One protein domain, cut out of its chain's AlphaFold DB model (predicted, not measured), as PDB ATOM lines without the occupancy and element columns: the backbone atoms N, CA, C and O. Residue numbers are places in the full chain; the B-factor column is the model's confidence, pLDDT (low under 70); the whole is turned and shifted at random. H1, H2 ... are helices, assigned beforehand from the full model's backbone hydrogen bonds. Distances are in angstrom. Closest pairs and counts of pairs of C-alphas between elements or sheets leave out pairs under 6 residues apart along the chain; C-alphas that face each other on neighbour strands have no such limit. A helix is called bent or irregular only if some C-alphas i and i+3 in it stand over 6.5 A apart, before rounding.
ATOM      1  N   GLU A  23     -46.181 -39.334 -55.336       97.88
ATOM      2  CA  GLU A  23     -46.092 -40.119 -56.577       97.88
ATOM      3  C   GLU A  23     -44.645 -40.218 -57.095       97.88
ATOM      4  O   GLU A  23     -44.187 -41.280 -57.519       97.88
ATOM      5  N   MET A  24     -43.882 -39.124 -57.020       97.19
ATOM      6  CA  MET A  24     -42.470 -39.126 -57.410       97.19
ATOM      7  C   MET A  24     -41.615 -39.982 -56.467       97.19
ATOM      8  O   MET A  24     -40.730 -40.699 -56.936       97.19
ATOM      9  N   ALA A  25     -41.877 -39.930 -55.158       97.44
ATOM     10  CA  ALA A  25     -41.188 -40.754 -54.166       97.44
ATOM     11  C   ALA A  25     -41.518 -42.250 -54.329       97.44
ATOM     12  O   ALA A  25     -40.613 -43.082 -54.289       97.44
ATOM     13  N   GLU A  26     -42.779 -42.593 -54.599       98.25
ATOM     14  CA  GLU A  26     -43.228 -43.962 -54.887       98.25
ATOM     15  C   GLU A  26     -42.573 -44.516 -56.158       98.25
ATOM     16  O   GLU A  26     -42.061 -45.638 -56.165       98.25
ATOM     17  N   LYS A  27     -42.503 -43.707 -57.223       97.94
ATOM     18  CA  LYS A  27     -41.801 -44.087 -58.455       97.94
ATOM     19  C   LYS A  27     -40.304 -44.291 -58.220       97.94
ATOM     20  O   LYS A  27     -39.723 -45.236 -58.753       97.94
ATOM     21  N   TYR A  28     -39.673 -43.421 -57.430       97.56
ATOM     22  CA  TYR A  28     -38.271 -43.582 -57.049       97.56
ATOM     23  C   TYR A  28     -38.050 -44.881 -56.262       97.56
ATOM     24  O   TYR A  28     -37.142 -45.637 -56.600       97.56
ATOM     25  N   PHE A  29     -38.906 -45.178 -55.277       98.50
ATOM     26  CA  PHE A  29     -38.858 -46.427 -54.514       98.50
ATOM     27  C   PHE A  29     -38.924 -47.652 -55.434       98.50
ATOM     28  O   PHE A  29     -38.045 -48.511 -55.369       98.50
ATOM     29  N   ALA A  30     -39.916 -47.704 -56.328       98.38
ATOM     30  CA  ALA A  30     -40.100 -48.828 -57.244       98.38
ATOM     31  C   ALA A  30     -38.877 -49.042 -58.153       98.38
ATOM     32  O   ALA A  30     -38.401 -50.168 -58.305       98.38
ATOM     33  N   ASN A  31     -38.324 -47.958 -58.708       98.00
ATOM     34  CA  ASN A  31     -37.120 -48.021 -59.538       98.00
ATOM     35  C   ASN A  31     -35.885 -48.455 -58.739       98.00
ATOM     36  O   ASN A  31     -35.074 -49.233 -59.236       98.00
ATOM     37  N   CYS A  32     -35.737 -47.959 -57.509       98.06
ATOM     38  CA  CYS A  32     -34.649 -48.354 -56.626       98.06
ATOM     39  C   CYS A  32     -34.697 -49.859 -56.340       98.06
ATOM     40  O   CYS A  32     -33.680 -50.526 -56.504       98.06
ATOM     41  N   VAL A  33     -35.868 -50.407 -55.984       98.25
ATOM     42  CA  VAL A  33     -36.015 -51.844 -55.698       98.25
ATOM     43  C   VAL A  33     -35.679 -52.675 -56.934       98.25
ATOM     44  O   VAL A  33     -34.871 -53.590 -56.834       98.25
ATOM     45  N   ALA A  34     -36.213 -52.314 -58.104       98.06
ATOM     46  CA  ALA A  34     -35.939 -53.035 -59.348       98.06
ATOM     47  C   ALA A  34     -34.439 -53.052 -59.710       98.06
ATOM     48  O   ALA A  34     -33.916 -54.073 -60.157       98.06
ATOM     49  N   ASN A  35     -33.733 -51.937 -59.498       96.56
ATOM     50  CA  ASN A  35     -32.289 -51.872 -59.728       96.56
ATOM     51  C   ASN A  35     -31.509 -52.668 -58.675       96.56
ATOM     52  O   ASN A  35     -30.615 -53.430 -59.030       96.56
ATOM     53  N   ALA A  36     -31.878 -52.560 -57.400       95.69
ATOM     54  CA  ALA A  36     -31.203 -53.278 -56.325       95.69
ATOM     55  C   ALA A  36     -31.381 -54.807 -56.443       95.69
ATOM     56  O   ALA A  36     -30.451 -55.561 -56.152       95.69
ATOM     57  N   GLU A  37     -32.543 -55.268 -56.924       96.19
ATOM     58  CA  GLU A  37     -32.785 -56.673 -57.276       96.19
ATOM     59  C   GLU A  37     -31.853 -57.145 -58.402       96.19
ATOM     60  O   GLU A  37     -31.333 -58.260 -58.339       96.19
ATOM     61  N   LYS A  38     -31.607 -56.298 -59.409       96.19
ATOM     62  CA  LYS A  38     -30.688 -56.597 -60.516       96.19
ATOM     63  C   LYS A  38     -29.224 -56.632 -60.070       96.19
ATOM     64  O   LYS A  38     -28.478 -57.482 -60.550       96.19
ATOM     65  N   ASP A  39     -28.824 -55.724 -59.184       92.38
ATOM     66  CA  ASP A  39     -27.448 -55.639 -58.686       92.38
ATOM     67  C   ASP A  39     -27.089 -56.840 -57.798       92.38
ATOM     68  O   ASP A  39     -25.947 -57.299 -57.804       92.38
ATOM     69  N   GLY A  40     -28.057 -57.373 -57.045       92.81
ATOM     70  CA  GLY A  40     -27.906 -58.624 -56.292       92.81
ATOM     71  C   GLY A  40     -26.936 -58.558 -55.105       92.81
ATOM     72  O   GLY A  40     -26.558 -59.596 -54.566       92.81
ATOM     73  N   THR A  41     -26.525 -57.360 -54.686       91.06
ATOM     74  CA  THR A  41     -25.553 -57.142 -53.596       91.06
ATOM     75  C   THR A  41     -26.193 -57.053 -52.209       91.06
ATOM     76  O   THR A  41     -25.511 -57.240 -51.204       91.06
ATOM     77  N   MET A  42     -27.500 -56.789 -52.152       95.94
ATOM     78  CA  MET A  42     -28.301 -56.737 -50.928       95.94
ATOM     79  C   MET A  42     -29.361 -57.842 -50.922       95.94
ATOM     80  O   MET A  42     -29.909 -58.206 -51.962       95.94
ATOM     81  N   SER A  43     -29.704 -58.317 -49.731       96.88
ATOM     82  CA  SER A  43     -30.888 -59.114 -49.435       96.88
ATOM     83  C   SER A  43     -32.171 -58.343 -49.750       96.88
ATOM     84  O   SER A  43     -32.215 -57.114 -49.702       96.88
ATOM     85  N   LYS A  44     -33.265 -59.065 -50.008       97.50
ATOM     86  CA  LYS A  44     -34.562 -58.451 -50.336       97.50
ATOM     87  C   LYS A  44     -35.095 -57.521 -49.238       97.50
ATOM     88  O   LYS A  44     -35.743 -56.519 -49.533       97.50
ATOM     89  N   ASP A  45     -34.830 -57.835 -47.974       97.31
ATOM     90  CA  ASP A  45     -35.216 -56.976 -46.852       97.31
ATOM     91  C   ASP A  45     -34.409 -55.664 -46.853       97.31
ATOM     92  O   ASP A  45     -34.996 -54.578 -46.821       97.31
ATOM     93  N   SER A  46     -33.083 -55.745 -47.005       98.19
ATOM     94  CA  SER A  46     -32.213 -54.566 -47.102       98.19
ATOM     95  C   SER A  46     -32.486 -53.726 -48.349       98.19
ATOM     96  O   SER A  46     -32.491 -52.504 -48.240       98.19
ATOM     97  N   GLN A  47     -32.806 -54.337 -49.497       98.19
ATOM     98  CA  GLN A  47     -33.247 -53.620 -50.702       98.19
ATOM     99  C   GLN A  47     -34.476 -52.749 -50.403       98.19
ATOM    100  O   GLN A  47     -34.452 -51.540 -50.626       98.19
ATOM    101  N   ASN A  48     -35.528 -53.338 -49.824       98.38
ATOM    102  CA  ASN A  48     -36.750 -52.606 -49.491       98.38
ATOM    103  C   ASN A  48     -36.490 -51.491 -48.472       98.38
ATOM    104  O   ASN A  48     -36.956 -50.367 -48.651       98.38
ATOM    105  N   LYS A  49     -35.719 -51.772 -47.417       98.56
ATOM    106  CA  LYS A  49     -35.414 -50.783 -46.377       98.56
ATOM    107  C   LYS A  49     -34.532 -49.645 -46.892       98.56
ATOM    108  O   LYS A  49     -34.805 -48.484 -46.586       98.56
ATOM    109  N   TYR A  50     -33.522 -49.954 -47.704       98.44
ATOM    110  CA  TYR A  50     -32.675 -48.960 -48.359       98.44
ATOM    111  C   TYR A  50     -33.493 -48.066 -49.289       98.44
ATOM    112  O   TYR A  50     -33.444 -46.841 -49.168       98.44
ATOM    113  N   CYS A  51     -34.300 -48.665 -50.164       98.62
ATOM    114  CA  CYS A  51     -35.110 -47.923 -51.121       98.62
ATOM    115  C   CYS A  51     -36.202 -47.089 -50.446       98.62
ATOM    116  O   CYS A  51     -36.453 -45.960 -50.858       98.62
ATOM    117  N   ALA A  52     -36.822 -47.588 -49.373       98.69
ATOM    118  CA  ALA A  52     -37.791 -46.811 -48.600       98.69
ATOM    119  C   ALA A  52     -37.121 -45.626 -47.888       98.69
ATOM    120  O   ALA A  52     -37.622 -44.502 -47.927       98.69
ATOM    121  N   CYS A  53     -35.958 -45.862 -47.272       98.62
ATOM    122  CA  CYS A  53     -35.183 -44.822 -46.607       98.62
ATOM    123  C   CYS A  53     -34.753 -43.723 -47.588       98.62
ATOM    124  O   CYS A  53     -34.922 -42.538 -47.296       98.62
ATOM    125  N   THR A  54     -34.235 -44.098 -48.756       98.31
ATOM    126  CA  THR A  54     -33.788 -43.144 -49.779       98.31
ATOM    127  C   THR A  54     -34.970 -42.410 -50.413       98.31
ATOM    128  O   THR A  54     -34.901 -41.195 -50.551       98.31
ATOM    129  N   ALA A  55     -36.100 -43.069 -50.689       98.62
ATOM    130  CA  ALA A  55     -37.310 -42.397 -51.180       98.62
ATOM    131  C   ALA A  55     -37.813 -41.320 -50.203       98.62
ATOM    132  O   ALA A  55     -38.083 -40.184 -50.603       98.62
ATOM    133  N   MET A  56     -37.869 -41.649 -48.910       98.38
ATOM    134  CA  MET A  56     -38.248 -40.707 -47.856       98.38
ATOM    135  C   MET A  56     -37.272 -39.526 -47.776       98.38
ATOM    136  O   MET A  56     -37.701 -38.373 -47.735       98.38
ATOM    137  N   ASN A  57     -35.962 -39.784 -47.778       98.06
ATOM    138  CA  ASN A  57     -34.970 -38.710 -47.716       98.06
ATOM    139  C   ASN A  57     -34.963 -37.861 -48.995       98.06
ATOM    140  O   ASN A  57     -34.811 -36.644 -48.904       98.06
ATOM    141  N   MET A  58     -35.193 -38.454 -50.171       97.62
ATOM    142  CA  MET A  58     -35.389 -37.712 -51.419       97.62
ATOM    143  C   MET A  58     -36.559 -36.739 -51.271       97.62
ATOM    144  O   MET A  58     -36.412 -35.560 -51.574       97.62
ATOM    145  N   GLN A  59     -37.690 -37.203 -50.741       97.38
ATOM    146  CA  GLN A  59     -38.853 -36.349 -50.533       97.38
ATOM    147  C   GLN A  59     -38.591 -35.201 -49.544       97.38
ATOM    148  O   GLN A  59     -39.081 -34.093 -49.744       97.38
ATOM    149  N   GLN A  60     -37.815 -35.455 -48.488       96.62
ATOM    150  CA  GLN A  60     -37.532 -34.475 -47.432       96.62
ATOM    151  C   GLN A  60     -36.459 -33.447 -47.804       96.62
ATOM    152  O   GLN A  60     -36.474 -32.336 -47.280       96.62
ATOM    153  N   SER A  61     -35.498 -33.822 -48.649       96.19
ATOM    154  CA  SER A  61     -34.272 -33.037 -48.853       96.19
ATOM    155  C   SER A  61     -34.061 -32.550 -50.285       96.19
ATOM    156  O   SER A  61     -33.219 -31.676 -50.511       96.19
ATOM    157  N   MET A  62     -34.832 -33.063 -51.245       96.00
ATOM    158  CA  MET A  62     -34.737 -32.696 -52.657       96.00
ATOM    159  C   MET A  62     -35.964 -31.906 -53.118       96.00
ATOM    160  O   MET A  62     -37.025 -31.906 -52.497       96.00
ATOM    161  N   THR A  63     -35.801 -31.234 -54.249       96.75
ATOM    162  CA  THR A  63     -36.834 -30.497 -54.979       96.75
ATOM    163  C   THR A  63     -36.921 -31.019 -56.411       96.75
ATOM    164  O   THR A  63     -36.012 -31.692 -56.904       96.75
ATOM    165  N   GLN A  64     -37.996 -30.692 -57.126       96.44
ATOM    166  CA  GLN A  64     -38.129 -31.067 -58.541       96.44
ATOM    167  C   GLN A  64     -37.036 -30.424 -59.414       96.44
ATOM    168  O   GLN A  64     -36.604 -31.009 -60.410       96.44
ATOM    169  N   GLN A  65     -36.543 -29.247 -59.021       95.62
ATOM    170  CA  GLN A  65     -35.416 -28.580 -59.671       95.62
ATOM    171  C   GLN A  65     -34.121 -29.370 -59.480       95.62
ATOM    172  O   GLN A  65     -33.369 -29.516 -60.439       95.62
ATOM    173  N   ASP A  66     -33.890 -29.945 -58.294       95.56
ATOM    174  CA  ASP A  66     -32.733 -30.819 -58.078       95.56
ATOM    175  C   ASP A  66     -32.796 -32.061 -58.987       95.56
ATOM    176  O   ASP A  66     -31.781 -32.472 -59.546       95.56
ATOM    177  N   LEU A  67     -33.986 -32.639 -59.201       93.88
ATOM    178  CA  LEU A  67     -34.151 -33.781 -60.114       93.88
ATOM    179  C   LEU A  67     -33.936 -33.403 -61.584       93.88
ATOM    180  O   LEU A  67     -33.335 -34.160 -62.349       93.88
ATOM    181  N   THR A  68     -34.387 -32.213 -61.980       94.38
ATOM    182  CA  THR A  68     -34.088 -31.663 -63.310       94.38
ATOM    183  C   THR A  68     -32.581 -31.438 -63.475       94.38
ATOM    184  O   THR A  68     -32.006 -31.782 -64.510       94.38
ATOM    185  N   ALA A  69     -31.917 -30.931 -62.434       95.56
ATOM    186  CA  ALA A  69     -30.475 -30.715 -62.421       95.56
ATOM    187  C   ALA A  69     -29.688 -32.032 -62.537       95.56
ATOM    188  O   ALA A  69     -28.713 -32.074 -63.282       95.56
ATOM    189  N   LEU A  70     -30.139 -33.126 -61.905       92.69
ATOM    190  CA  LEU A  70     -29.534 -34.460 -62.078       92.69
ATOM    191  C   LEU A  70     -29.521 -34.930 -63.537       92.69
ATOM    192  O   LEU A  70     -28.609 -35.644 -63.941       92.69
ATOM    193  N   SER A  71     -30.524 -34.527 -64.318       90.25
ATOM    194  CA  SER A  71     -30.651 -34.882 -65.738       90.25
ATOM    195  C   SER A  71     -29.842 -33.961 -66.665       90.25
ATOM    196  O   SER A  71     -29.859 -34.143 -67.880       90.25
ATOM    197  N   SER A  72     -29.170 -32.948 -66.109       93.12
ATOM    198  CA  SER A  72     -28.351 -31.986 -66.854       93.12
ATOM    199  C   SER A  72     -26.917 -32.507 -67.061       93.12
ATOM    200  O   SER A  72     -26.615 -33.674 -66.816       93.12
ATOM    201  N   HIS A  73     -26.000 -31.643 -67.508       86.75
ATOM    202  CA  HIS A  73     -24.587 -31.985 -67.710       86.75
ATOM    203  C   HIS A  73     -23.654 -31.091 -66.884       86.75
ATOM    204  O   HIS A  73     -24.051 -30.025 -66.411       86.75
ATOM    205  N   GLY A  74     -22.401 -31.530 -66.726       91.69
ATOM    206  CA  GLY A  74     -21.346 -30.766 -66.056       91.69
ATOM    207  C   GLY A  74     -21.618 -30.510 -64.571       91.69
ATOM    208  O   GLY A  74     -22.191 -31.349 -63.869       91.69
ATOM    209  N   ASP A  75     -21.204 -29.336 -64.103       92.25
ATOM    210  CA  ASP A  75     -21.180 -28.983 -62.680       92.25
ATOM    211  C   ASP A  75     -22.573 -28.939 -62.043       92.25
ATOM    212  O   ASP A  75     -22.734 -29.283 -60.872       92.25
ATOM    213  N   THR A  76     -23.608 -28.592 -62.813       91.50
ATOM    214  CA  THR A  76     -24.997 -28.585 -62.332       91.50
ATOM    215  C   THR A  76     -25.470 -29.988 -61.956       91.50
ATOM    216  O   THR A  76     -26.010 -30.189 -60.867       91.50
ATOM    217  N   ALA A  77     -25.215 -30.973 -62.820       93.69
ATOM    218  CA  ALA A  77     -25.543 -32.365 -62.529       93.69
ATOM    219  C   ALA A  77     -24.690 -32.915 -61.385       93.69
ATOM    220  O   ALA A  77     -25.183 -33.663 -60.542       93.69
ATOM    221  N   ARG A  78     -23.421 -32.497 -61.315       94.75
ATOM    222  CA  ARG A  78     -22.502 -32.883 -60.243       94.75
ATOM    223  C   ARG A  78     -22.960 -32.389 -58.875       94.75
ATOM    224  O   ARG A  78     -23.015 -33.178 -57.939       94.75
ATOM    225  N   ALA A  79     -23.351 -31.122 -58.760       94.31
ATOM    226  CA  ALA A  79     -23.854 -30.560 -57.509       94.31
ATOM    227  C   ALA A  79     -25.142 -31.261 -57.044       94.31
ATOM    228  O   ALA A  79     -25.271 -31.607 -55.867       94.31
ATOM    229  N   ALA A  80     -26.066 -31.530 -57.971       95.56
ATOM    230  CA  ALA A  80     -27.293 -32.261 -57.670       95.56
ATOM    231  C   ALA A  80     -27.008 -33.711 -57.240       95.56
ATOM    232  O   ALA A  80     -27.604 -34.197 -56.276       95.56
ATOM    233  N   LEU A  81     -26.054 -34.388 -57.889       96.06
ATOM    234  CA  LEU A  81     -25.627 -35.734 -57.505       96.06
ATOM    235  C   LEU A  81     -24.983 -35.743 -56.118       96.06
ATOM    236  O   LEU A  81     -25.336 -36.582 -55.296       96.06
ATOM    237  N   ASN A  82     -24.107 -34.787 -55.810       96.56
ATOM    238  CA  ASN A  82     -23.488 -34.697 -54.486       96.56
ATOM    239  C   ASN A  82     -24.545 -34.504 -53.393       96.56
ATOM    240  O   ASN A  82     -24.456 -35.117 -52.329       96.56
ATOM    241  N   LYS A  83     -25.603 -33.733 -53.678       96.38
ATOM    242  CA  LYS A  83     -26.760 -33.607 -52.787       96.38
ATOM    243  C   LYS A  83     -27.495 -34.940 -52.593       96.38
ATOM    244  O   LYS A  83     -27.845 -35.259 -51.459       96.38
ATOM    245  N   VAL A  84     -27.674 -35.747 -53.645       96.50
ATOM    246  CA  VAL A  84     -28.215 -37.118 -53.527       96.50
ATOM    247  C   VAL A  84     -27.317 -37.982 -52.643       96.50
ATOM    248  O   VAL A  84     -27.800 -38.609 -51.703       96.50
ATOM    249  N   LEU A  85     -26.007 -38.004 -52.893       96.75
ATOM    250  CA  LEU A  85     -25.079 -38.834 -52.125       96.75
ATOM    251  C   LEU A  85     -25.109 -38.483 -50.630       96.75
ATOM    252  O   LEU A  85     -25.184 -39.385 -49.798       96.75
ATOM    253  N   ILE A  86     -25.119 -37.188 -50.296       96.62
ATOM    254  CA  ILE A  86     -25.100 -36.694 -48.912       96.62
ATOM    255  C   ILE A  86     -26.455 -36.869 -48.228       96.62
ATOM    256  O   ILE A  86     -26.517 -37.411 -47.128       96.62
ATOM    257  N   SER A  87     -27.524 -36.374 -48.848       96.88
ATOM    258  CA  SER A  87     -28.809 -36.183 -48.169       96.88
ATOM    259  C   SER A  87     -29.779 -37.332 -48.393       96.88
ATOM    260  O   SER A  87     -30.665 -37.530 -47.572       96.88
ATOM    261  N   VAL A  88     -29.613 -38.093 -49.477       96.88
ATOM    262  CA  VAL A  88     -30.498 -39.207 -49.833       96.88
ATOM    263  C   VAL A  88     -29.846 -40.539 -49.483       96.88
ATOM    264  O   VAL A  88     -30.400 -41.301 -48.694       96.88
ATOM    265  N   ASN A  89     -28.649 -40.807 -50.011       96.62
ATOM    266  CA  ASN A  89     -28.007 -42.116 -49.882       96.62
ATOM    267  C   ASN A  89     -27.302 -42.291 -48.534       96.62
ATOM    268  O   ASN A  89     -27.489 -43.324 -47.890       96.62
ATOM    269  N   GLY A  90     -26.523 -41.295 -48.096       96.25
ATOM    270  CA  GLY A  90     -25.726 -41.323 -46.864       96.25
ATOM    271  C   GLY A  90     -26.486 -41.851 -45.642       96.25
ATOM    272  O   GLY A  90     -26.110 -42.894 -45.104       96.25
ATOM    273  N   PRO A  91     -27.623 -41.237 -45.256       96.56
ATOM    274  CA  PRO A  91     -28.420 -41.663 -44.102       96.56
ATOM    275  C   PRO A  91     -28.928 -43.112 -44.163       96.56
ATOM    276  O   PRO A  91     -29.346 -43.655 -43.138       96.56
ATOM    277  N   CYS A  92     -28.909 -43.725 -45.347       98.00
ATOM    278  CA  CYS A  92     -29.433 -45.055 -45.626       98.00
ATOM    279  C   CYS A  92     -28.328 -46.102 -45.865       98.00
ATOM    280  O   CYS A  92     -28.642 -47.285 -45.980       98.00
ATOM    281  N   MET A  93     -27.042 -45.719 -45.878       97.56
ATOM    282  CA  MET A  93     -25.908 -46.629 -46.145       97.56
ATOM    283  C   MET A  93     -25.746 -47.768 -45.126       97.56
ATOM    284  O   MET A  93     -24.999 -48.715 -45.377       97.56
ATOM    285  N   GLN A  94     -26.460 -47.720 -43.997       98.06
ATOM    286  CA  GLN A  94     -26.487 -48.812 -43.021       98.06
ATOM    287  C   GLN A  94     -26.923 -50.152 -43.620       98.06
ATOM    288  O   GLN A  94     -26.374 -51.178 -43.242       98.06
ATOM    289  N   TYR A  95     -27.874 -50.152 -44.559       98.19
ATOM    290  CA  TYR A  95     -28.438 -51.382 -45.124       98.19
ATOM    291  C   TYR A  95     -27.462 -52.120 -46.051       98.19
ATOM    292  O   TYR A  95     -27.181 -53.287 -45.783       98.19
ATOM    293  N   PRO A  96     -26.865 -51.475 -47.078       97.25
ATOM    294  CA  PRO A  96     -25.843 -52.143 -47.883       97.25
ATOM    295  C   PRO A  96     -24.606 -52.518 -47.056       97.25
ATOM    296  O   PRO A  96     -24.010 -53.565 -47.291       97.25
ATOM    297  N   THR A  97     -24.239 -51.716 -46.049       98.06
ATOM    298  CA  THR A  97     -23.101 -52.040 -45.169       98.06
ATOM    299  C   THR A  97     -23.373 -53.260 -44.298       98.06
ATOM    300  O   THR A  97     -22.488 -54.100 -44.143       98.06
ATOM    301  N   HIS A  98     -24.583 -53.364 -43.740       98.31
ATOM    302  CA  HIS A  98     -25.010 -54.531 -42.976       98.31
ATOM    303  C   HIS A  98     -24.833 -55.802 -43.812       98.31
ATOM    304  O   HIS A  98     -24.091 -56.691 -43.405       98.31
ATOM    305  N   ASP A  99     -25.431 -55.859 -45.003       98.06
ATOM    306  CA  ASP A  99     -25.399 -57.068 -45.832       98.06
ATOM    307  C   ASP A  99     -23.987 -57.404 -46.312       98.06
ATOM    308  O   ASP A  99     -23.586 -58.567 -46.296       98.06
ATOM    309  N   LEU A 100     -23.198 -56.394 -46.686       97.56
ATOM    310  CA  LEU A 100     -21.806 -56.586 -47.084       97.56
ATOM    311  C   LEU A 100     -20.978 -57.231 -45.962       97.56
ATOM    312  O   LEU A 100     -20.236 -58.187 -46.203       97.56
ATOM    313  N   LEU A 101     -21.103 -56.722 -44.734       97.94
ATOM    314  CA  LEU A 101     -20.355 -57.231 -43.586       97.94
ATOM    315  C   LEU A 101     -20.888 -58.571 -43.087       97.94
ATOM    316  O   LEU A 101     -20.082 -59.416 -42.700       97.94
ATOM    317  N   ASP A 102     -22.204 -58.783 -43.120       98.19
ATOM    318  CA  ASP A 102     -22.813 -60.061 -42.761       98.19
ATOM    319  C   ASP A 102     -22.342 -61.161 -43.715       98.19
ATOM    320  O   ASP A 102     -21.772 -62.155 -43.268       98.19
ATOM    321  N   ASN A 103     -22.442 -60.930 -45.028       97.50
ATOM    322  CA  ASN A 103     -21.996 -61.874 -46.052       97.50
ATOM    323  C   ASN A 103     -20.506 -62.202 -45.914       97.50
ATOM    324  O   ASN A 103     -20.119 -63.373 -45.921       97.50
ATOM    325  N   LYS A 104     -19.662 -61.175 -45.747       97.50
ATOM    326  CA  LYS A 104     -18.223 -61.374 -45.549       97.50
ATOM    327  C   LYS A 104     -17.939 -62.167 -44.272       97.50
ATOM    328  O   LYS A 104     -17.164 -63.120 -44.299       97.50
ATOM    329  N   CYS A 105     -18.576 -61.799 -43.165       98.25
ATOM    330  CA  CYS A 105     -18.405 -62.503 -41.904       98.25
ATOM    331  C   CYS A 105     -18.889 -63.953 -41.997       98.25
ATOM    332  O   CYS A 105     -18.214 -64.853 -41.510       98.25
ATOM    333  N   MET A 106     -20.023 -64.215 -42.644       98.00
ATOM    334  CA  MET A 106     -20.561 -65.566 -42.782       98.00
ATOM    335  C   MET A 106     -19.687 -66.453 -43.670       98.00
ATOM    336  O   MET A 106     -19.577 -67.647 -43.392       98.00
ATOM    337  N   ALA A 107     -19.015 -65.886 -44.676       98.00
ATOM    338  CA  ALA A 107     -18.018 -66.606 -45.466       98.00
ATOM    339  C   ALA A 107     -16.788 -67.009 -44.627       98.00
ATOM    340  O   ALA A 107     -16.330 -68.152 -44.722       98.00
ATOM    341  N   ASP A 108     -16.302 -66.094 -43.780       97.56
ATOM    342  CA  ASP A 108     -15.039 -66.240 -43.044       97.56
ATOM    343  C   ASP A 108     -15.212 -66.979 -41.692       97.56
ATOM    344  O   ASP A 108     -14.460 -67.898 -41.369       97.56
ATOM    345  N   VAL A 109     -16.215 -66.596 -40.898       97.00
ATOM    346  CA  VAL A 109     -16.423 -67.001 -39.491       97.00
ATOM    347  C   VAL A 109     -17.487 -68.093 -39.340       97.00
ATOM    348  O   VAL A 109     -17.395 -68.916 -38.430       97.00
ATOM    349  N   LYS A 110     -18.498 -68.120 -40.221       97.06
ATOM    350  CA  LYS A 110     -19.597 -69.112 -40.225       97.06
ATOM    351  C   LYS A 110     -20.368 -69.212 -38.898       97.06
ATOM    352  O   LYS A 110     -20.834 -70.286 -38.522       97.06
ATOM    353  N   ASN A 111     -20.521 -68.095 -38.190       97.31
ATOM    354  CA  ASN A 111     -21.289 -68.018 -36.950       97.31
ATOM    355  C   ASN A 111     -22.308 -66.878 -37.036       97.31
ATOM    356  O   ASN A 111     -21.941 -65.707 -36.958       97.31
ATOM    357  N   SER A 112     -23.588 -67.230 -37.160       97.12
ATOM    358  CA  SER A 112     -24.668 -66.263 -37.370       97.12
ATOM    359  C   SER A 112     -24.818 -65.257 -36.230       97.12
ATOM    360  O   SER A 112     -25.106 -64.095 -36.493       97.12
ATOM    361  N   ALA A 113     -24.586 -65.660 -34.978       97.06
ATOM    362  CA  ALA A 113     -24.708 -64.758 -33.836       97.06
ATOM    363  C   ALA A 113     -23.608 -63.683 -33.858       97.06
ATOM    364  O   ALA A 113     -23.888 -62.497 -33.697       97.06
ATOM    365  N   ILE A 114     -22.360 -64.079 -34.140       97.75
ATOM    366  CA  ILE A 114     -21.236 -63.136 -34.270       97.75
ATOM    367  C   ILE A 114     -21.450 -62.208 -35.472       97.75
ATOM    368  O   ILE A 114     -21.277 -60.996 -35.345       97.75
ATOM    369  N   CYS A 115     -21.836 -62.766 -36.622       98.06
ATOM    370  CA  CYS A 115     -21.974 -62.001 -37.856       98.06
ATOM    371  C   CYS A 115     -23.139 -61.021 -37.809       98.06
ATOM    372  O   CYS A 115     -22.928 -59.855 -38.132       98.06
ATOM    373  N   SER A 116     -24.287 -61.436 -37.265       97.38
ATOM    374  CA  SER A 116     -25.425 -60.545 -37.045       97.38
ATOM    375  C   SER A 116     -25.093 -59.421 -36.058       97.38
ATOM    376  O   SER A 116     -25.453 -58.269 -36.293       97.38
ATOM    377  N   CYS A 117     -24.362 -59.704 -34.974       98.38
ATOM    378  CA  CYS A 117     -23.904 -58.660 -34.053       98.38
ATOM    379  C   CYS A 117     -22.992 -57.639 -34.758       98.38
ATOM    380  O   CYS A 117     -23.187 -56.427 -34.622       98.38
ATOM    381  N   LEU A 118     -22.014 -58.116 -35.539       98.31
ATOM    382  CA  LEU A 118     -21.064 -57.262 -36.252       98.31
ATOM    383  C   LEU A 118     -21.765 -56.388 -37.298       98.31
ATOM    384  O   LEU A 118     -21.577 -55.168 -37.303       98.31
ATOM    385  N   SER A 119     -22.565 -57.002 -38.171       98.25
ATOM    386  CA  SER A 119     -23.240 -56.324 -39.277       98.25
ATOM    387  C   SER A 119     -24.249 -55.290 -38.782       98.25
ATOM    388  O   SER A 119     -24.262 -54.170 -39.295       98.25
ATOM    389  N   ASN A 120     -25.020 -55.592 -37.731       97.88
ATOM    390  CA  ASN A 120     -25.961 -54.641 -37.133       97.88
ATOM    391  C   ASN A 120     -25.252 -53.416 -36.547       97.88
ATOM    392  O   ASN A 120     -25.614 -52.274 -36.846       97.88
ATOM    393  N   LYS A 121     -24.219 -53.628 -35.720       98.19
ATOM    394  CA  LYS A 121     -23.510 -52.519 -35.067       98.19
ATOM    395  C   LYS A 121     -22.746 -51.661 -36.073       98.19
ATOM    396  O   LYS A 121     -22.786 -50.436 -35.974       98.19
ATOM    397  N   MET A 122     -22.104 -52.277 -37.065       98.44
ATOM    398  CA  MET A 122     -21.402 -51.537 -38.114       98.44
ATOM    399  C   MET A 122     -22.344 -50.853 -39.104       98.44
ATOM    400  O   MET A 122     -22.037 -49.752 -39.552       98.44
ATOM    401  N   GLY A 123     -23.502 -51.447 -39.409       98.06
ATOM    402  CA  GLY A 123     -24.554 -50.785 -40.176       98.06
ATOM    403  C   GLY A 123     -25.004 -49.496 -39.483       98.06
ATOM    404  O   GLY A 123     -24.971 -48.426 -40.088       98.06
ATOM    405  N   ASN A 124     -25.322 -49.566 -38.186       97.19
ATOM    406  CA  ASN A 124     -25.688 -48.382 -37.401       97.19
ATOM    407  C   ASN A 124     -24.568 -47.334 -37.381       97.19
ATOM    408  O   ASN A 124     -24.823 -46.156 -37.627       97.19
ATOM    409  N   PHE A 125     -23.321 -47.762 -37.168       98.12
ATOM    410  CA  PHE A 125     -22.174 -46.861 -37.228       98.12
ATOM    411  C   PHE A 125     -22.041 -46.185 -38.602       98.12
ATOM    412  O   PHE A 125     -21.819 -44.975 -38.657       98.12
ATOM    413  N   MET A 126     -22.251 -46.921 -39.704       98.31
ATOM    414  CA  MET A 126     -22.216 -46.373 -41.065       98.31
ATOM    415  C   MET A 126     -23.215 -45.224 -41.251       98.31
ATOM    416  O   MET A 126     -22.885 -44.195 -41.848       98.31
ATOM    417  N   LYS A 127     -24.440 -45.361 -40.736       96.38
ATOM    418  CA  LYS A 127     -25.456 -44.300 -40.822       96.38
ATOM    419  C   LYS A 127     -25.006 -42.996 -40.158       96.38
ATOM    420  O   LYS A 127     -25.361 -41.921 -40.643       96.38
ATOM    421  N   ASP A 128     -24.234 -43.075 -39.081       96.12
ATOM    422  CA  ASP A 128     -23.763 -41.891 -38.365       96.12
ATOM    423  C   ASP A 128     -22.494 -41.308 -38.993       96.12
ATOM    424  O   ASP A 128     -22.413 -40.100 -39.234       96.12
ATOM    425  N   ILE A 129     -21.513 -42.155 -39.319       97.38
ATOM    426  CA  ILE A 129     -20.245 -41.701 -39.905       97.38
ATOM    427  C   ILE A 129     -20.424 -41.141 -41.320       97.38
ATOM    428  O   ILE A 129     -19.793 -40.138 -41.649       97.38
ATOM    429  N   SER A 130     -21.326 -41.705 -42.131       96.81
ATOM    430  CA  SER A 130     -21.605 -41.215 -43.489       96.81
ATOM    431  C   SER A 130     -22.078 -39.762 -43.495       96.81
ATOM    432  O   SER A 130     -21.568 -38.959 -44.273       96.81
ATOM    433  N   LYS A 131     -22.965 -39.373 -42.570       93.50
ATOM    434  CA  LYS A 131     -23.436 -37.982 -42.431       93.50
ATOM    435  C   LYS A 131     -22.303 -36.998 -42.158       93.50
ATOM    436  O   LYS A 131     -22.353 -35.862 -42.618       93.50
ATOM    437  N   ARG A 132     -21.290 -37.424 -41.400       94.69
ATOM    438  CA  ARG A 132     -20.131 -36.592 -41.060       94.69
ATOM    439  C   ARG A 132     -19.085 -36.576 -42.170       94.69
ATOM    440  O   ARG A 132     -18.528 -35.521 -42.453       94.69
ATOM    441  N   MET A 133     -18.793 -37.728 -42.769       97.00
ATOM    442  CA  MET A 133     -17.690 -37.867 -43.720       97.00
ATOM    443  C   MET A 133     -18.062 -37.445 -45.138       97.00
ATOM    444  O   MET A 133     -17.235 -36.831 -45.807       97.00
ATOM    445  N   LEU A 134     -19.284 -37.724 -45.599       96.19
ATOM    446  CA  LEU A 134     -19.666 -37.483 -46.993       96.19
ATOM    447  C   LEU A 134     -19.506 -36.034 -47.452       96.19
ATOM    448  O   LEU A 134     -18.932 -35.837 -48.523       96.19
ATOM    449  N   PRO A 135     -19.940 -35.018 -46.679       96.00
ATOM    450  CA  PRO A 135     -19.740 -33.633 -47.083       96.00
ATOM    451  C   PRO A 135     -18.261 -33.287 -47.272       96.00
ATOM    452  O   PRO A 135     -17.908 -32.621 -48.240       96.00
ATOM    453  N   ALA A 136     -17.387 -33.770 -46.382       96.12
ATOM    454  CA  ALA A 136     -15.951 -33.518 -46.465       96.12
ATOM    455  C   ALA A 136     -15.298 -34.273 -47.632       96.12
ATOM    456  O   ALA A 136     -14.476 -33.705 -48.346       96.12
ATOM    457  N   LEU A 137     -15.689 -35.532 -47.858       95.94
ATOM    458  CA  LEU A 137     -15.204 -36.336 -48.981       95.94
ATOM    459  C   LEU A 137     -15.547 -35.675 -50.319       95.94
ATOM    460  O   LEU A 137     -14.661 -35.487 -51.143       95.94
ATOM    461  N   LEU A 138     -16.800 -35.252 -50.498       95.56
ATOM    462  CA  LEU A 138     -17.273 -34.640 -51.743       95.56
ATOM    463  C   LEU A 138     -16.808 -33.191 -51.929       95.56
ATOM    464  O   LEU A 138     -16.776 -32.702 -53.054       95.56
ATOM    465  N   ALA A 139     -16.442 -32.495 -50.849       95.00
ATOM    466  CA  ALA A 139     -15.768 -31.203 -50.945       95.00
ATOM    467  C   ALA A 139     -14.320 -31.349 -51.443       95.00
ATOM    468  O   ALA A 139     -13.843 -30.491 -52.183       95.00
ATOM    469  N   ASN A 140     -13.636 -32.429 -51.050       96.00
ATOM    470  CA  ASN A 140     -12.260 -32.709 -51.466       96.00
ATOM    471  C   ASN A 140     -12.188 -33.324 -52.870       96.00
ATOM    472  O   ASN A 140     -11.323 -32.947 -53.657       96.00
ATOM    473  N   ASP A 141     -13.092 -34.251 -53.184       95.12
ATOM    474  CA  ASP A 141     -13.254 -34.832 -54.512       95.12
ATOM    475  C   ASP A 141     -14.747 -34.900 -54.880       95.12
ATOM    476  O   ASP A 141     -15.454 -35.841 -54.502       95.12
ATOM    477  N   PRO A 142     -15.256 -33.916 -55.643       93.31
ATOM    478  CA  PRO A 142     -16.659 -33.894 -56.033       93.31
ATOM    479  C   PRO A 142     -17.024 -35.014 -57.013       93.31
ATOM    480  O   PRO A 142     -18.212 -35.223 -57.247       93.31
ATOM    481  N   ASN A 143     -16.053 -35.724 -57.601       93.38
ATOM    482  CA  ASN A 143     -16.290 -36.749 -58.615       93.38
ATOM    483  C   ASN A 143     -16.427 -38.166 -58.042       93.38
ATOM    484  O   ASN A 143     -16.584 -39.109 -58.818       93.38
ATOM    485  N   ILE A 144     -16.436 -38.329 -56.717       92.25
ATOM    486  CA  ILE A 144     -16.739 -39.612 -56.076       92.25
ATOM    487  C   ILE A 144     -18.150 -40.067 -56.480       92.25
ATOM    488  O   ILE A 144     -19.140 -39.377 -56.243       92.25
ATOM    489  N   PHE A 145     -18.235 -41.256 -57.081       86.31
ATOM    490  CA  PHE A 145     -19.504 -41.906 -57.430       86.31
ATOM    491  C   PHE A 145     -19.894 -42.998 -56.437       86.31
ATOM    492  O   PHE A 145     -21.076 -43.132 -56.125       86.31
ATOM    493  N   ASP A 146     -18.910 -43.749 -55.933       89.75
ATOM    494  CA  ASP A 146     -19.089 -44.679 -54.823       89.75
ATOM    495  C   ASP A 146     -18.569 -44.046 -53.524       89.75
ATOM    496  O   ASP A 146     -17.369 -44.082 -53.241       89.75
ATOM    497  N   PRO A 147     -19.455 -43.444 -52.721       89.94
ATOM    498  CA  PRO A 147     -19.078 -42.884 -51.432       89.94
ATOM    499  C   PRO A 147     -18.787 -43.917 -50.337       89.94
ATOM    500  O   PRO A 147     -18.241 -43.533 -49.303       89.94
ATOM    501  N   MET A 148     -19.181 -45.186 -50.495       93.81
ATOM    502  CA  MET A 148     -19.035 -46.172 -49.420       93.81
ATOM    503  C   MET A 148     -17.576 -46.574 -49.237       93.81
ATOM    504  O   MET A 148     -17.085 -46.557 -48.108       93.81
ATOM    505  N   THR A 149     -16.876 -46.873 -50.332       94.06
ATOM    506  CA  THR A 149     -15.464 -47.284 -50.317       94.06
ATOM    507  C   THR A 149     -14.567 -46.344 -49.495       94.06
ATOM    508  O   THR A 149     -13.985 -46.808 -48.512       94.06
ATOM    509  N   PRO A 150     -14.500 -45.022 -49.764       95.69
ATOM    510  CA  PRO A 150     -13.629 -44.130 -48.995       95.69
ATOM    511  C   PRO A 150     -14.011 -44.013 -47.508       95.69
ATOM    512  O   PRO A 150     -13.153 -43.720 -46.674       95.69
ATOM    513  N   ILE A 151     -15.277 -44.249 -47.138       97.19
ATOM    514  CA  ILE A 151     -15.683 -44.309 -45.726       97.19
ATOM    515  C   ILE A 151     -15.195 -45.613 -45.092       97.19
ATOM    516  O   ILE A 151     -14.623 -45.589 -44.002       97.19
ATOM    517  N   MET A 152     -15.416 -46.745 -45.762       97.06
ATOM    518  CA  MET A 152     -15.069 -48.073 -45.252       97.06
ATOM    519  C   MET A 152     -13.559 -48.275 -45.103       97.06
ATOM    520  O   MET A 152     -13.117 -48.965 -44.187       97.06
ATOM    521  N   GLU A 153     -12.768 -47.639 -45.963       96.31
ATOM    522  CA  GLU A 153     -11.304 -47.657 -45.896       96.31
ATOM    523  C   GLU A 153     -10.733 -46.648 -44.889       96.31
ATOM    524  O   GLU A 153      -9.530 -46.638 -44.618       96.31
ATOM    525  N   SER A 154     -11.578 -45.799 -44.293       97.50
ATOM    526  CA  SER A 154     -11.114 -44.816 -43.321       97.50
ATOM    527  C   SER A 154     -10.561 -45.486 -42.054       97.50
ATOM    528  O   SER A 154     -11.124 -46.480 -41.573       97.50
ATOM    529  N   PRO A 155      -9.506 -44.923 -41.429       98.12
ATOM    530  CA  PRO A 155      -8.963 -45.469 -40.186       98.12
ATOM    531  C   PRO A 155     -10.011 -45.592 -39.078       98.12
ATOM    532  O   PRO A 155      -9.981 -46.541 -38.299       98.12
ATOM    533  N   GLU A 156     -10.953 -44.651 -39.015       97.81
ATOM    534  CA  GLU A 156     -12.011 -44.654 -38.011       97.81
ATOM    535  C   GLU A 156     -12.982 -45.828 -38.198       97.81
ATOM    536  O   GLU A 156     -13.323 -46.501 -37.221       97.81
ATOM    537  N   PHE A 157     -13.378 -46.119 -39.442       98.19
ATOM    538  CA  PHE A 157     -14.233 -47.263 -39.750       98.19
ATOM    539  C   PHE A 157     -13.529 -48.585 -39.446       98.19
ATOM    540  O   PHE A 157     -14.072 -49.409 -38.710       98.19
ATOM    541  N   VAL A 158     -12.289 -48.751 -39.916       98.12
ATOM    542  CA  VAL A 158     -11.498 -49.973 -39.702       98.12
ATOM    543  C   VAL A 158     -11.278 -50.246 -38.211       98.12
ATOM    544  O   VAL A 158     -11.502 -51.363 -37.740       98.12
ATOM    545  N   GLN A 159     -10.889 -49.230 -37.435       98.31
ATOM    546  CA  GLN A 159     -10.674 -49.388 -35.991       98.31
ATOM    547  C   GLN A 159     -11.976 -49.701 -35.247       98.31
ATOM    548  O   GLN A 159     -11.980 -50.502 -34.309       98.31
ATOM    549  N   THR A 160     -13.088 -49.082 -35.648       98.44
ATOM    550  CA  THR A 160     -14.404 -49.337 -35.046       98.44
ATOM    551  C   THR A 160     -14.883 -50.752 -35.357       98.44
ATOM    552  O   THR A 160     -15.325 -51.456 -34.447       98.44
ATOM    553  N   GLN A 161     -14.683 -51.218 -36.591       98.25
ATOM    554  CA  GLN A 161     -14.981 -52.588 -36.995       98.25
ATOM    555  C   GLN A 161     -14.195 -53.610 -36.177       98.25
ATOM    556  O   GLN A 161     -14.780 -54.576 -35.698       98.25
ATOM    557  N   GLN A 162     -12.895 -53.395 -35.955       97.75
ATOM    558  CA  GLN A 162     -12.074 -54.291 -35.130       97.75
ATOM    559  C   GLN A 162     -12.581 -54.371 -33.682       97.75
ATOM    560  O   GLN A 162     -12.702 -55.466 -33.127       97.75
ATOM    561  N   LYS A 163     -12.923 -53.225 -33.078       97.94
ATOM    562  CA  LYS A 163     -13.471 -53.163 -31.712       97.94
ATOM    563  C   LYS A 163     -14.809 -53.895 -31.606       97.94
ATOM    564  O   LYS A 163     -15.001 -54.692 -30.691       97.94
ATOM    565  N   ILE A 164     -15.717 -53.652 -32.554       97.94
ATOM    566  CA  ILE A 164     -17.026 -54.310 -32.596       97.94
ATOM    567  C   ILE A 164     -16.871 -55.811 -32.845       97.94
ATOM    568  O   ILE A 164     -17.506 -56.596 -32.152       97.94
ATOM    569  N   ALA A 165     -15.998 -56.224 -33.766       97.06
ATOM    570  CA  ALA A 165     -15.753 -57.636 -34.049       97.06
ATOM    571  C   ALA A 165     -15.278 -58.391 -32.797       97.06
ATOM    572  O   ALA A 165     -15.807 -59.458 -32.491       97.06
ATOM    573  N   LEU A 166     -14.349 -57.813 -32.025       96.94
ATOM    574  CA  LEU A 166     -13.904 -58.391 -30.754       96.94
ATOM    575  C   LEU A 166     -15.042 -58.467 -29.722       96.94
ATOM    576  O   LEU A 166     -15.203 -59.483 -29.041       96.94
ATOM    577  N   SER A 167     -15.858 -57.414 -29.623       97.00
ATOM    578  CA  SER A 167     -17.028 -57.399 -28.738       97.00
ATOM    579  C   SER A 167     -18.037 -58.488 -29.113       97.00
ATOM    580  O   SER A 167     -18.521 -59.199 -28.239       97.00
ATOM    581  N   CYS A 168     -18.329 -58.666 -30.400       97.31
ATOM    582  CA  CYS A 168     -19.273 -59.673 -30.878       97.31
ATOM    583  C   CYS A 168     -18.724 -61.098 -30.744       97.31
ATOM    584  O   CYS A 168     -19.479 -62.014 -30.442       97.31
ATOM    585  N   ALA A 169     -17.414 -61.301 -30.906       95.44
ATOM    586  CA  ALA A 169     -16.784 -62.603 -30.691       95.44
ATOM    587  C   ALA A 169     -16.833 -63.051 -29.219       95.44
ATOM    588  O   ALA A 169     -16.865 -64.248 -28.940       95.44
ATOM    589  N   THR A 170     -16.843 -62.100 -28.280       95.19
ATOM    590  CA  THR A 170     -16.879 -62.381 -26.836       95.19
ATOM    591  C   THR A 170     -18.291 -62.364 -26.252       95.19
ATOM    592  O   THR A 170     -18.556 -63.093 -25.297       95.19
ATOM    593  N   ASN A 171     -19.209 -61.577 -26.822       93.25
ATOM    594  CA  ASN A 171     -20.603 -61.507 -26.393       93.25
ATOM    595  C   ASN A 171     -21.570 -61.242 -27.570       93.25
ATOM    596  O   ASN A 171     -22.067 -60.125 -27.738       93.25
TER     597      ASN A 171
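This is residues 23 to 171 of the 175 residues of an uncharacterized protein of Rhodospirillaceae bacterium (UniProt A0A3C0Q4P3). The domain is an elongated stack of helices: the hairpin of H1 and H2 makes one side, H4 and H5 follow end to end as the next layer, and the long H6 covers them both. H8 folds back along residues 114 to 122 of H6 on the far side, the short H7 packs on H6 near its kink, and the small H3 sits at the end where H4 begins. The 149 printed residues hold eight named helices, H1 to H8 in order, and no named strand; the class is all helix. The whole is compact, with a radius of gyration of the C-alphas of 16.3 A and spans of 51 by 33 by 23 A.

H1, residues 23 to 39, and H2, residues 44 to 61, form a helical hairpin; they touch, closest at the C-alphas of Ala 25 and Ala 55, 5.2 A apart, at a tilt of 36 degrees, only just steep, opposite ways. H3, residues 64 to 70, is apart from H2. It touches residues 76 to 81 of H4, residues 74 to 92, closest at the C-alphas of Leu 70 and Ala 77, 4.5 A. Residues 84 to 92 of H4 touch H2 at a steep tilt of 57 degrees, closest at the C-alphas of Asn 57 and Val 88, 5.0 A. H5, residues 94 to 108, meets H4 only through their link; its residues 95 to 99 touch H2, closest at the C-alphas of Ser 46 and Tyr 95, 5.3 A. The hub is H6, residues 112 to 140, which touches H4, H5, H7, residues 148 to 152, and H8, residues 155 to 170. Its closest C-alpha pairs are Pro 91 and Lys 127 with H4, 5.1 A; Gln 94 and Gly 123 with H5, 4.0 A; Met 133 and Ile 151 with H7, 7.0 A; and Ile 114 and Cys 168 with H8, 5.2 A. H6 and H8 run opposite ways at a shallow tilt of 11 degrees. Every O i to N i+4 pair is within hydrogen-bond range in H1, H2, H3, H5, H7 and H8; in H4 it is 11 of 15 and in H6 21 of 25.

H1 begins at C-alpha 23, (-46.092, -40.119, -56.577), and is 24.3 A long; H2 is 25.5 A, H3 9.9 A, H4 26.2 A and H5 20.9 A. H6 begins at C-alpha 112, (-24.668, -66.263, -37.370), and is 38.5 A long, with a kink of 51 degrees near residue 130; H4 has one of 30 degrees near residue 85. Both are irregular, but only just: C-alphas 88 and 91 are 6.6 A apart, and C-alphas 132 and 135 6.7 A. H7 is 6.1 A long, and H8, 23.0 A, ends at C-alpha 170, (-16.879, -62.381, -26.836).

The two C-alphas farthest apart are those of Ser 72 and Thr 170, 51.5 A. The printed part has no cut and no long link; the link from H6 to H7 is short and the others are tight. The mean pLDDT of the printed part is 96.4, and no printed residue is under 70.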